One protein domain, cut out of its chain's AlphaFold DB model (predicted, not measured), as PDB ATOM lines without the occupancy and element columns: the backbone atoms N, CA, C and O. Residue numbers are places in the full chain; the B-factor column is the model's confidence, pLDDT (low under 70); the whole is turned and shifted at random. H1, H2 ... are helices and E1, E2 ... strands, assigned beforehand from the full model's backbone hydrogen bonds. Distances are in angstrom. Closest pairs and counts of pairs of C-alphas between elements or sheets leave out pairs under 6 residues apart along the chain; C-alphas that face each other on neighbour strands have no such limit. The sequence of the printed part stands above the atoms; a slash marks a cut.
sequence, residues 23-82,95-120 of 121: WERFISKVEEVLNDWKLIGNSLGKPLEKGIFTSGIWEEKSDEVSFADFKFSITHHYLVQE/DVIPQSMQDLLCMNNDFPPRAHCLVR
ATOM      1  N   TRP A  23     253.906 159.618 208.560       89.69
ATOM      2  CA  TRP A  23     253.556 158.426 209.320       89.69
ATOM      3  C   TRP A  23     254.079 158.499 210.753       89.69
ATOM      4  O   TRP A  23     253.302 158.346 211.690       89.69
ATOM      5  N   GLU A  24     255.361 158.810 210.945       90.00
ATOM      6  CA  GLU A  24     255.943 158.940 212.286       90.00
ATOM      7  C   GLU A  24     255.273 160.057 213.087       90.00
ATOM      8  O   GLU A  24     254.919 159.842 214.241       90.00
ATOM      9  N   ARG A  25     254.997 161.217 212.471       89.75
ATOM     10  CA  ARG A  25     254.252 162.298 213.142       89.75
ATOM     11  C   ARG A  25     252.843 161.871 213.548       89.75
ATOM     12  O   ARG A  25     252.358 162.304 214.589       89.75
ATOM     13  N   PHE A  26     252.172 161.071 212.724       92.94
ATOM     14  CA  PHE A  26     250.850 160.548 213.047       92.94
ATOM     15  C   PHE A  26     250.904 159.559 214.207       92.94
ATOM     16  O   PHE A  26     250.136 159.713 215.154       92.94
ATOM     17  N   ILE A  27     251.845 158.613 214.183       93.06
ATOM     18  CA  ILE A  27     252.053 157.675 215.289       93.06
ATOM     19  C   ILE A  27     252.369 158.426 216.583       93.06
ATOM     20  O   ILE A  27     251.718 158.159 217.587       93.06
ATOM     21  N   SER A  28     253.251 159.431 216.557       92.38
ATOM     22  CA  SER A  28     253.547 160.235 217.749       92.38
ATOM     23  C   SER A  28     252.310 160.930 218.323       92.38
ATOM     24  O   SER A  28     252.153 160.968 219.538       92.38
ATOM     25  N   LYS A  29     251.398 161.438 217.482       93.06
ATOM     26  CA  LYS A  29     250.128 162.019 217.957       93.06
ATOM     27  C   LYS A  29     249.204 160.973 218.574       93.06
ATOM     28  O   LYS A  29     248.555 161.248 219.574       93.06
ATOM     29  N   VAL A  30     249.127 159.778 217.986       93.31
ATOM     30  CA  VAL A  30     248.343 158.672 218.556       93.31
ATOM     31  C   VAL A  30     248.917 158.267 219.916       93.31
ATOM     32  O   VAL A  30     248.169 158.118 220.877       93.31
ATOM     33  N   GLU A  31     250.239 158.131 220.020       91.75
ATOM     34  CA  GLU A  31     250.921 157.828 221.280       91.75
ATOM     35  C   GLU A  31     250.710 158.927 222.324       91.75
ATOM     36  O   GLU A  31     250.485 158.611 223.488       91.75
ATOM     37  N   GLU A  32     250.740 160.201 221.931       91.62
ATOM     38  CA  GLU A  32     250.429 161.338 222.805       91.62
ATOM     39  C   GLU A  32     249.020 161.211 223.396       91.62
ATOM     40  O   GLU A  32     248.875 161.202 224.617       91.62
ATOM     41  N   VAL A  33     248.002 160.965 222.561       92.75
ATOM     42  CA  VAL A  33     246.614 160.756 223.015       92.75
ATOM     43  C   VAL A  33     246.513 159.584 224.002       92.75
ATOM     44  O   VAL A  33     245.865 159.691 225.045       92.75
ATOM     45  N   LEU A  34     247.181 158.459 223.721       90.00
ATOM     46  CA  LEU A  34     247.177 157.290 224.611       90.00
ATOM     47  C   LEU A  34     247.901 157.556 225.944       90.00
ATOM     48  O   LEU A  34     247.457 157.068 226.992       90.00
ATOM     49  N   ASN A  35     248.995 158.320 225.919       89.00
ATOM     50  CA  ASN A  35     249.734 158.736 227.112       89.00
ATOM     51  C   ASN A  35     248.920 159.708 227.973       89.00
ATOM     52  O   ASN A  35     248.833 159.515 229.187       89.00
ATOM     53  N   ASP A  36     248.275 160.698 227.357       89.75
ATOM     54  CA  ASP A  36     247.412 161.669 228.038       89.75
ATOM     55  C   ASP A  36     246.240 160.981 228.740       89.75
ATOM     56  O   ASP A  36     245.850 161.338 229.858       89.75
ATOM     57  N   TRP A  37     245.706 159.927 228.123       89.12
ATOM     58  CA  TRP A  37     244.668 159.087 228.714       89.12
ATOM     59  C   TRP A  37     245.192 158.087 229.750       89.12
ATOM     60  O   TRP A  37     244.389 157.386 230.367       89.12
ATOM     61  N   LYS A  38     246.512 158.049 229.986       85.56
ATOM     62  CA  LYS A  38     247.196 157.136 230.914       85.56
ATOM     63  C   LYS A  38     246.907 155.660 230.618       85.56
ATOM     64  O   LYS A  38     246.787 154.857 231.540       85.56
ATOM     65  N   LEU A  39     246.783 155.308 229.336       81.56
ATOM     66  CA  LEU A  39     246.529 153.930 228.888       81.56
ATOM     67  C   LEU A  39     247.813 153.127 228.681       81.56
ATOM     68  O   LEU A  39     247.766 151.909 228.527       81.56
ATOM     69  N   ILE A  40     248.959 153.807 228.665       75.56
ATOM     70  CA  ILE A  40     250.263 153.178 228.495       75.56
ATOM     71  C   ILE A  40     250.782 152.756 229.873       75.56
ATOM     72  O   ILE A  40     251.279 153.570 230.647       75.56
ATOM     73  N   GLY A  41     250.623 151.471 230.191       67.38
ATOM     74  CA  GLY A  41     251.071 150.865 231.447       67.38
ATOM     75  C   GLY A  41     250.170 149.713 231.889       67.38
ATOM     76  O   GLY A  41     248.990 149.660 231.549       67.38
ATOM     77  N   ASN A  42     250.718 148.770 232.656       59.03
ATOM     78  CA  ASN A  42     249.972 147.608 233.132       59.03
ATOM     79  C   ASN A  42     249.295 147.927 234.476       59.03
ATOM     80  O   ASN A  42     249.730 147.486 235.537       59.03
ATOM     81  N   SER A  43     248.228 148.729 234.462       58.22
ATOM     82  CA  SER A  43     247.435 148.944 235.675       58.22
ATOM     83  C   SER A  43     246.511 147.744 235.895       58.22
ATOM     84  O   SER A  43     245.415 147.678 235.334       58.22
ATOM     85  N   LEU A  44     246.943 146.780 236.710       56.34
ATOM     86  CA  LEU A  44     246.044 145.747 237.224       56.34
ATOM     87  C   LEU A  44     245.049 146.411 238.185       56.34
ATOM     88  O   LEU A  44     245.340 146.667 239.355       56.34
ATOM     89  N   GLY A  45     243.870 146.742 237.657       62.22
ATOM     90  CA  GLY A  45     242.732 147.174 238.456       62.22
ATOM     91  C   GLY A  45     242.283 146.077 239.425       62.22
ATOM     92  O   GLY A  45     242.696 144.919 239.341       62.22
ATOM     93  N   LYS A  46     241.410 146.429 240.374       63.53
ATOM     94  CA  LYS A  46     240.744 145.400 241.184       63.53
ATOM     95  C   LYS A  46     239.929 144.489 240.251       63.53
ATOM     96  O   LYS A  46     239.327 145.010 239.312       63.53
ATOM     97  N   PRO A  47     239.858 143.175 240.527       63.81
ATOM     98  CA  PRO A  47     238.985 142.274 239.786       63.81
ATOM     99  C   PRO A  47     237.564 142.833 239.733       63.81
ATOM    100  O   PRO A  47     237.004 143.208 240.767       63.81
ATOM    101  N   LEU A  48     237.008 142.914 238.529       68.31
ATOM    102  CA  LEU A  48     235.692 143.492 238.309       68.31
ATOM    103  C   LEU A  48     234.593 142.600 238.889       68.31
ATOM    104  O   LEU A  48     234.617 141.376 238.744       68.31
ATOM    105  N   GLU A  49     233.612 143.218 239.549       67.69
ATOM    106  CA  GLU A  49     232.456 142.487 240.061       67.69
ATOM    107  C   GLU A  49     231.601 141.933 238.916       67.69
ATOM    108  O   GLU A  49     231.440 142.538 237.851       67.69
ATOM    109  N   LYS A  50     231.012 140.756 239.147       67.19
ATOM    110  CA  LYS A  50     230.196 140.072 238.146       67.19
ATOM    111  C   LYS A  50     229.024 140.956 237.705       67.19
ATOM    112  O   LYS A  50     228.185 141.338 238.513       67.19
ATOM    113  N   GLY A  51     228.937 141.211 236.400       66.69
ATOM    114  CA  GLY A  51     227.843 141.966 235.783       66.69
ATOM    115  C   GLY A  51     228.079 143.473 235.655       66.69
ATOM    116  O   GLY A  51     227.252 144.142 235.030       66.69
ATOM    117  N   ILE A  52     229.202 144.007 236.149       72.56
ATOM    118  CA  ILE A  52     229.476 145.452 236.114       72.56
ATOM    119  C   ILE A  52     229.603 146.014 234.692       72.56
ATOM    120  O   ILE A  52     229.211 147.148 234.444       72.56
ATOM    121  N   PHE A  53     230.014 145.196 233.720       70.44
ATOM    122  CA  PHE A  53     230.009 145.577 232.304       70.44
ATOM    123  C   PHE A  53     228.604 145.927 231.777       70.44
ATOM    124  O   PHE A  53     228.472 146.691 230.823       70.44
ATOM    125  N   THR A  54     227.545 145.402 232.408       68.75
ATOM    126  CA  THR A  54     226.143 145.633 232.008       68.75
ATOM    127  C   THR A  54     225.395 146.637 232.879       68.75
ATOM    128  O   THR A  54     224.436 147.250 232.406       68.75
ATOM    129  N   SER A  55     225.790 146.775 234.146       72.62
ATOM    130  CA  SER A  55     225.124 147.634 235.130       72.62
ATOM    131  C   SER A  55     225.887 148.918 235.444       72.62
ATOM    132  O   SER A  55     225.284 149.859 235.956       72.62
ATOM    133  N   GLY A  56     227.190 148.960 235.164       76.25
ATOM    134  CA  GLY A  56     228.036 150.105 235.456       76.25
ATOM    135  C   GLY A  56     227.880 151.242 234.449       76.25
ATOM    136  O   GLY A  56     227.277 151.103 233.380       76.25
ATOM    137  N   ILE A  57     228.410 152.400 234.834       80.12
ATOM    138  CA  ILE A  57     228.347 153.631 234.049       80.12
ATOM    139  C   ILE A  57     229.537 153.642 233.093       80.12
ATOM    140  O   ILE A  57     230.682 153.532 233.526       80.12
ATOM    141  N   TRP A  58     229.259 153.756 231.798       83.06
ATOM    142  CA  TRP A  58     230.279 153.879 230.762       83.06
ATOM    143  C   TRP A  58     230.453 155.339 230.379       83.06
ATOM    144  O   TRP A  58     229.469 156.058 230.197       83.06
ATOM    145  N   GLU A  59     231.703 155.744 230.224       85.56
ATOM    146  CA  GLU A  59     232.090 157.042 229.696       85.56
ATOM    147  C   GLU A  59     232.937 156.861 228.441       85.56
ATOM    148  O   GLU A  59     233.512 155.797 228.185       85.56
ATOM    149  N   GLU A  60     232.997 157.917 227.642       89.44
ATOM    150  CA  GLU A  60     233.834 157.975 226.457       89.44
ATOM    151  C   GLU A  60     234.637 159.268 226.439       89.44
ATOM    152  O   GLU A  60     234.178 160.328 226.873       89.44
ATOM    153  N   LYS A  61     235.865 159.158 225.946       89.50
ATOM    154  CA  LYS A  61     236.723 160.291 225.610       89.50
ATOM    155  C   LYS A  61     237.101 160.160 224.153       89.50
ATOM    156  O   LYS A  61     237.489 159.075 223.728       89.50
ATOM    157  N   SER A  62     237.007 161.256 223.416       92.44
ATOM    158  CA  SER A  62     237.373 161.286 222.007       92.44
ATOM    159  C   SER A  62     238.399 162.374 221.748       92.44
ATOM    160  O   SER A  62     238.301 163.459 222.318       92.44
ATOM    161  N   ASP A  63     239.347 162.077 220.870       94.19
ATOM    162  CA  ASP A  63     240.316 163.031 220.338       94.19
ATOM    163  C   ASP A  63     240.399 162.899 218.812       94.19
ATOM    164  O   ASP A  63     240.001 161.878 218.243       94.19
ATOM    165  N   GLU A  64     240.894 163.931 218.136       94.69
ATOM    166  CA  GLU A  64     240.991 163.967 216.679       94.69
ATOM    167  C   GLU A  64     242.452 164.085 216.239       94.69
ATOM    168  O   GLU A  64     243.139 165.068 216.510       94.69
ATOM    169  N   VAL A  65     242.917 163.094 215.481       93.38
ATOM    170  CA  VAL A  65     244.256 163.081 214.887       93.38
ATOM    171  C   VAL A  65     244.155 163.150 213.371       93.38
ATOM    172  O   VAL A  65     243.251 162.595 212.754       93.38
ATOM    173  N   SER A  66     245.084 163.857 212.736       91.94
ATOM    174  CA  SER A  66     245.104 164.015 211.279       91.94
ATOM    175  C   SER A  66     246.322 163.331 210.674       91.94
ATOM    176  O   SER A  66     247.428 163.463 211.205       91.94
ATOM    177  N   PHE A  67     246.110 162.658 209.547       91.94
ATOM    178  CA  PHE A  67     247.147 162.093 208.693       91.94
ATOM    179  C   PHE A  67     246.898 162.545 207.255       91.94
ATOM    180  O   PHE A  67     245.845 162.242 206.686       91.94
ATOM    181  N   ALA A  68     247.859 163.282 206.690       87.81
ATOM    182  CA  ALA A  68     247.701 163.996 205.426       87.81
ATOM    183  C   ALA A  68     246.380 164.802 205.411       87.81
ATOM    184  O   ALA A  68     246.146 165.628 206.296       87.81
ATOM    185  N   ASP A  69     245.490 164.507 204.462       91.12
ATOM    186  CA  ASP A  69     244.211 165.201 204.269       91.12
ATOM    187  C   ASP A  69     243.034 164.548 205.019       91.12
ATOM    188  O   ASP A  69     241.887 164.989 204.904       91.12
ATOM    189  N   PHE A  70     243.296 163.486 205.785       92.50
ATOM    190  CA  PHE A  70     242.274 162.719 206.490       92.50
ATOM    191  C   PHE A  70     242.333 162.957 207.998       92.50
ATOM    192  O   PHE A  70     243.395 162.968 208.622       92.50
ATOM    193  N   LYS A  71     241.152 163.116 208.594       93.38
ATOM    194  CA  LYS A  71     240.951 163.232 210.039       93.38
ATOM    195  C   LYS A  71     240.392 161.922 210.572       93.38
ATOM    196  O   LYS A  71     239.437 161.382 210.017       93.38
ATOM    197  N   PHE A  72     240.979 161.444 211.654       93.12
ATOM    198  CA  PHE A  72     240.575 160.251 212.375       93.12
ATOM    199  C   PHE A  72     240.136 160.661 213.774       93.12
ATOM    200  O   PHE A  72     240.817 161.437 214.439       93.12
ATOM    201  N   SER A  73     239.017 160.111 214.232       92.81
ATOM    202  CA  SER A  73     238.586 160.225 215.622       92.81
ATOM    203  C   SER A  73     239.055 158.998 216.398       92.81
ATOM    204  O   SER A  73     238.670 157.875 216.067       92.81
ATOM    205  N   ILE A  74     239.843 159.203 217.445       91.81
ATOM    206  CA  ILE A  74     240.178 158.165 218.418       91.81
ATOM    207  C   ILE A  74     239.150 158.270 219.531       91.81
ATOM    208  O   ILE A  74     238.977 159.348 220.084       91.81
ATOM    209  N   THR A  75     238.473 157.174 219.868       89.94
ATOM    210  CA  THR A  75     237.531 157.151 220.994       89.94
ATOM    211  C   THR A  75     237.904 156.044 221.962       89.94
ATOM    212  O   THR A  75     238.002 154.878 221.584       89.94
ATOM    213  N   HIS A  76     238.116 156.413 223.220       88.75
ATOM    214  CA  HIS A  76     238.327 155.493 224.321       88.75
ATOM    215  C   HIS A  76     237.046 155.374 225.141       88.75
ATOM    216  O   HIS A  76     236.641 156.315 225.826       88.75
ATOM    217  N   HIS A  77     236.426 154.199 225.074       84.56
ATOM    218  CA  HIS A  77     235.281 153.834 225.899       84.56
ATOM    219  C   HIS A  77     235.773 153.097 227.142       84.56
ATOM    220  O   HIS A  77     236.432 152.063 227.028       84.56
ATOM    221  N   TYR A  78     235.423 153.591 228.325       82.00
ATOM    222  CA  TYR A  78     235.832 152.981 229.585       82.00
ATOM    223  C   TYR A  78     234.681 152.916 230.578       82.00
ATOM    224  O   TYR A  78     233.768 153.741 230.598       82.00
ATOM    225  N   LEU A  79     234.733 151.893 231.420       80.31
ATOM    226  CA  LEU A  79     233.818 151.739 232.533       80.31
ATOM    227  C   LEU A  79     234.306 152.620 233.686       80.31
ATOM    228  O   LEU A  79     235.446 152.473 234.128       80.31
ATOM    229  N   VAL A  80     233.452 153.511 234.188       80.50
ATOM    230  CA  VAL A  80     233.767 154.342 235.354       80.50
ATOM    231  C   VAL A  80     233.848 153.438 236.578       80.50
ATOM    232  O   VAL A  80     232.850 152.871 237.024       80.50
ATOM    233  N   GLN A  81     235.054 153.292 237.110       71.25
ATOM    234  CA  GLN A  81     235.328 152.568 238.345       71.25
ATOM    235  C   GLN A  81     235.830 153.572 239.379       71.25
ATOM    236  O   GLN A  81     236.613 154.459 239.039       71.25
ATOM    237  N   GLU A  82     235.410 153.445 240.641       58.50
ATOM    238  CA  GLU A  82     236.000 154.246 241.713       58.50
ATOM    239  C   GLU A  82     237.480 153.873 241.848       58.50
ATOM    240  O   GLU A  82     237.842 152.794 242.330       58.50
ATOM    241  N   ASP A  95     254.141 136.615 233.112       59.22
ATOM    242  CA  ASP A  95     253.251 135.554 232.626       59.22
ATOM    243  C   ASP A  95     251.741 135.855 232.758       59.22
ATOM    244  O   ASP A  95     250.906 135.013 232.412       59.22
ATOM    245  N   VAL A  96     251.341 137.023 233.276       65.50
ATOM    246  CA  VAL A  96     249.920 137.363 233.450       65.50
ATOM    247  C   VAL A  96     249.407 138.114 232.227       65.50
ATOM    248  O   VAL A  96     249.806 139.238 231.932       65.50
ATOM    249  N   ILE A  97     248.461 137.482 231.533       70.19
ATOM    250  CA  ILE A  97     247.699 138.075 230.432       70.19
ATOM    251  C   ILE A  97     247.102 139.427 230.881       70.19
ATOM    252  O   ILE A  97     246.564 139.490 231.992       70.19
ATOM    253  N   PRO A  98     247.135 140.496 230.056       71.69
ATOM    254  CA  PRO A  98     246.552 141.792 230.412       71.69
ATOM    255  C   PRO A  98     245.106 141.677 230.909       71.69
ATOM    256  O   PRO A  98     244.338 140.863 230.394       71.69
ATOM    257  N   GLN A  99     244.710 142.513 231.878       72.19
ATOM    258  CA  GLN A  99     243.368 142.477 232.486       72.19
ATOM    259  C   GLN A  99     242.250 142.512 231.434       72.19
ATOM    260  O   GLN A  99     241.304 141.739 231.518       72.19
ATOM    261  N   SER A 100     242.400 143.333 230.393       70.38
ATOM    262  CA  SER A 100     241.450 143.413 229.277       70.38
ATOM    263  C   SER A 100     241.246 142.072 228.564       70.38
ATOM    264  O   SER A 100     240.128 141.729 228.186       70.38
ATOM    265  N   MET A 101     242.309 141.283 228.410       74.50
ATOM    266  CA  MET A 101     242.247 139.962 227.795       74.50
ATOM    267  C   MET A 101     241.746 138.899 228.784       74.50
ATOM    268  O   MET A 101     241.042 137.983 228.366       74.50
ATOM    269  N   GLN A 102     242.005 139.041 230.090       76.12
ATOM    270  CA  GLN A 102     241.339 138.219 231.112       76.12
ATOM    271  C   GLN A 102     239.822 138.459 231.123       76.12
ATOM    272  O   GLN A 102     239.053 137.501 231.166       76.12
ATOM    273  N   ASP A 103     239.393 139.718 231.034       74.25
ATOM    274  CA  ASP A 103     237.983 140.110 231.027       74.25
ATOM    275  C   ASP A 103     237.265 139.633 229.761       74.25
ATOM    276  O   ASP A 103     236.134 139.149 229.851       74.25
ATOM    277  N   LEU A 104     237.931 139.712 228.602       74.94
ATOM    278  CA  LEU A 104     237.422 139.209 227.324       74.94
ATOM    279  C   LEU A 104     237.228 137.685 227.333       74.94
ATOM    280  O   LEU A 104     236.268 137.188 226.757       74.94
ATOM    281  N   LEU A 105     238.139 136.945 227.972       75.19
ATOM    282  CA  LEU A 105     238.092 135.480 228.058       75.19
ATOM    283  C   LEU A 105     237.249 134.973 229.242       75.19
ATOM    284  O   LEU A 105     237.080 133.765 229.422       75.19
ATOM    285  N   CYS A 106     236.741 135.874 230.085       71.88
ATOM    286  CA  CYS A 106     235.994 135.507 231.276       71.88
ATOM    287  C   CYS A 106     234.570 135.070 230.914       71.88
ATOM    288  O   CYS A 106     233.713 135.889 230.593       71.88
ATOM    289  N   MET A 107     234.268 133.785 231.119       73.50
ATOM    290  CA  MET A 107     232.929 133.215 230.888       73.50
ATOM    291  C   MET A 107     231.809 133.867 231.719       73.50
ATOM    292  O   MET A 107     230.632 133.656 231.446       73.50
ATOM    293  N   ASN A 108     232.134 134.644 232.762       68.38
ATOM    294  CA  ASN A 108     231.128 135.422 233.496       68.38
ATOM    295  C   ASN A 108     230.614 136.636 232.709       68.38
ATOM    296  O   ASN A 108     229.551 137.153 233.055       68.38
ATOM    297  N   ASN A 109     231.371 137.085 231.705       65.81
ATOM    298  CA  ASN A 109     231.031 138.193 230.816       65.81
ATOM    299  C   ASN A 109     230.425 137.700 229.492       65.81
ATOM    300  O   ASN A 109     229.865 138.504 228.746       65.81
ATOM    301  N   ASP A 110     230.487 136.393 229.223       67.56
ATOM    302  CA  ASP A 110     229.841 135.777 228.070       67.56
ATOM    303  C   ASP A 110     228.312 135.855 228.211       67.56
ATOM    304  O   ASP A 110     227.735 135.510 229.244       67.56
ATOM    305  N   PHE A 111     227.640 136.284 227.139       66.25
ATOM    306  CA  PHE A 111     226.176 136.415 227.043       66.25
ATOM    307  C   PHE A 111     225.544 137.433 228.012       66.25
ATOM    308  O   PHE A 111     224.664 137.085 228.808       66.25
ATOM    309  N   PRO A 112     225.914 138.723 227.930       62.81
ATOM    310  CA  PRO A 112     225.286 139.732 228.764       62.81
ATOM    311  C   PRO A 112     223.788 139.882 228.410       62.81
ATOM    312  O   PRO A 112     223.427 139.904 227.231       62.81
ATOM    313  N   PRO A 113     222.889 140.039 229.404       62.12
ATOM    314  CA  PRO A 113     221.445 140.189 229.174       62.12
ATOM    315  C   PRO A 113     221.071 141.484 228.429       62.12
ATOM    316  O   PRO A 113     219.937 141.643 227.976       62.12
ATOM    317  N   ARG A 114     222.013 142.425 228.299       60.38
ATOM    318  CA  ARG A 114     221.926 143.629 227.465       60.38
ATOM    319  C   ARG A 114     223.168 143.676 226.580       60.38
ATOM    320  O   ARG A 114     224.238 143.289 227.033       60.38
ATOM    321  N   ALA A 115     223.027 144.153 225.341       59.72
ATOM    322  CA  ALA A 115     224.146 144.256 224.403       59.72
ATOM    323  C   ALA A 115     225.338 144.985 225.045       59.72
ATOM    324  O   ALA A 115     225.179 146.100 225.547       59.72
ATOM    325  N   HIS A 116     226.502 144.333 225.024       61.19
ATOM    326  CA  HIS A 116     227.758 144.889 225.516       61.19
ATOM    327  C   HIS A 116     228.096 146.165 224.731       61.19
ATOM    328  O   HIS A 116     227.862 146.221 223.524       61.19
ATOM    329  N   CYS A 117     228.660 147.188 225.372       57.31
ATOM    330  CA  CYS A 117     229.113 148.396 224.668       57.31
ATOM    331  C   CYS A 117     230.180 148.073 223.603       57.31
ATOM    332  O   CYS A 117     230.098 148.601 222.504       57.31
ATOM    333  N   LEU A 118     231.076 147.112 223.869       52.22
ATOM    334  CA  LEU A 118     232.021 146.546 222.880       52.22
ATOM    335  C   LEU A 118     231.362 145.812 221.691       52.22
ATOM    336  O   LEU A 118     232.059 145.414 220.771       52.22
ATOM    337  N   VAL A 119     230.046 145.573 221.716       50.91
ATOM    338  CA  VAL A 119     229.289 144.961 220.602       50.91
ATOM    339  C   VAL A 119     228.463 146.020 219.851       50.91
ATOM    340  O   VAL A 119     227.851 145.725 218.828       50.91
ATOM    341  N   ARG A 120     228.404 147.262 220.355       51.47
ATOM    342  CA  ARG A 120     227.614 148.355 219.765       51.47
ATOM    343  C   ARG A 120     228.402 149.264 218.821       51.47
ATOM    344  O   ARG A 120     227.753 150.067 218.152       51.47
TER     345      ARG A 120
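Overview. This is residues 23 to 82 and 95 to 120 of the 121 residues of the protein "Rab3 GTPase-activating protein catalytic subunit" of Rousettus aegyptiacus (UniProt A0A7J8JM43). A long two-stranded hairpin, E1 and E2, has helix H1 packed along E1 near its turn, with short H2 and loose loops toward the other end. The printed part has 86 residues, 44 of them in named elements, with three named helices and two named strands in the order H1, H2, E1, E2, H3; the class is mixed, helices and strands, with one antiparallel sheet, E1 - E2. The whole is loose, radius of gyration of the C-alphas 15.6 A, spanning 43 by 31 by 23 A.

Arrangement. Begin at H1, residues 23 to 36; its Phe 26 and Phe 67 of E1, residues 58 to 67, have the closest C-alphas, 5.9 A. E2, residues 70 to 79, is antiparallel to E1 at 160 degrees; find N 63 and O 74 2.9 A apart. H3, residues 99 to 104, is apart from H1 and E1. Every O i to N i+4 pair is within hydrogen-bond range in H1 and H3.

Along the chain. Find C-alpha 23 at (253.556, 158.426, 209.320); H1 runs 20.0 A. H2 is residues 52 to 55. E1 spans 29.0 A, E2 29.5 A. H3 ends at (237.422, 139.209, 227.324).

Size, cuts and confidence. Residues 83 to 94 are cut out, leaving 27.0 A between C-alphas 82 and 95. The H1 to H2 link is long. Look for pLDDT under 70 at residues 41 to 51 and 108 to 120, among others.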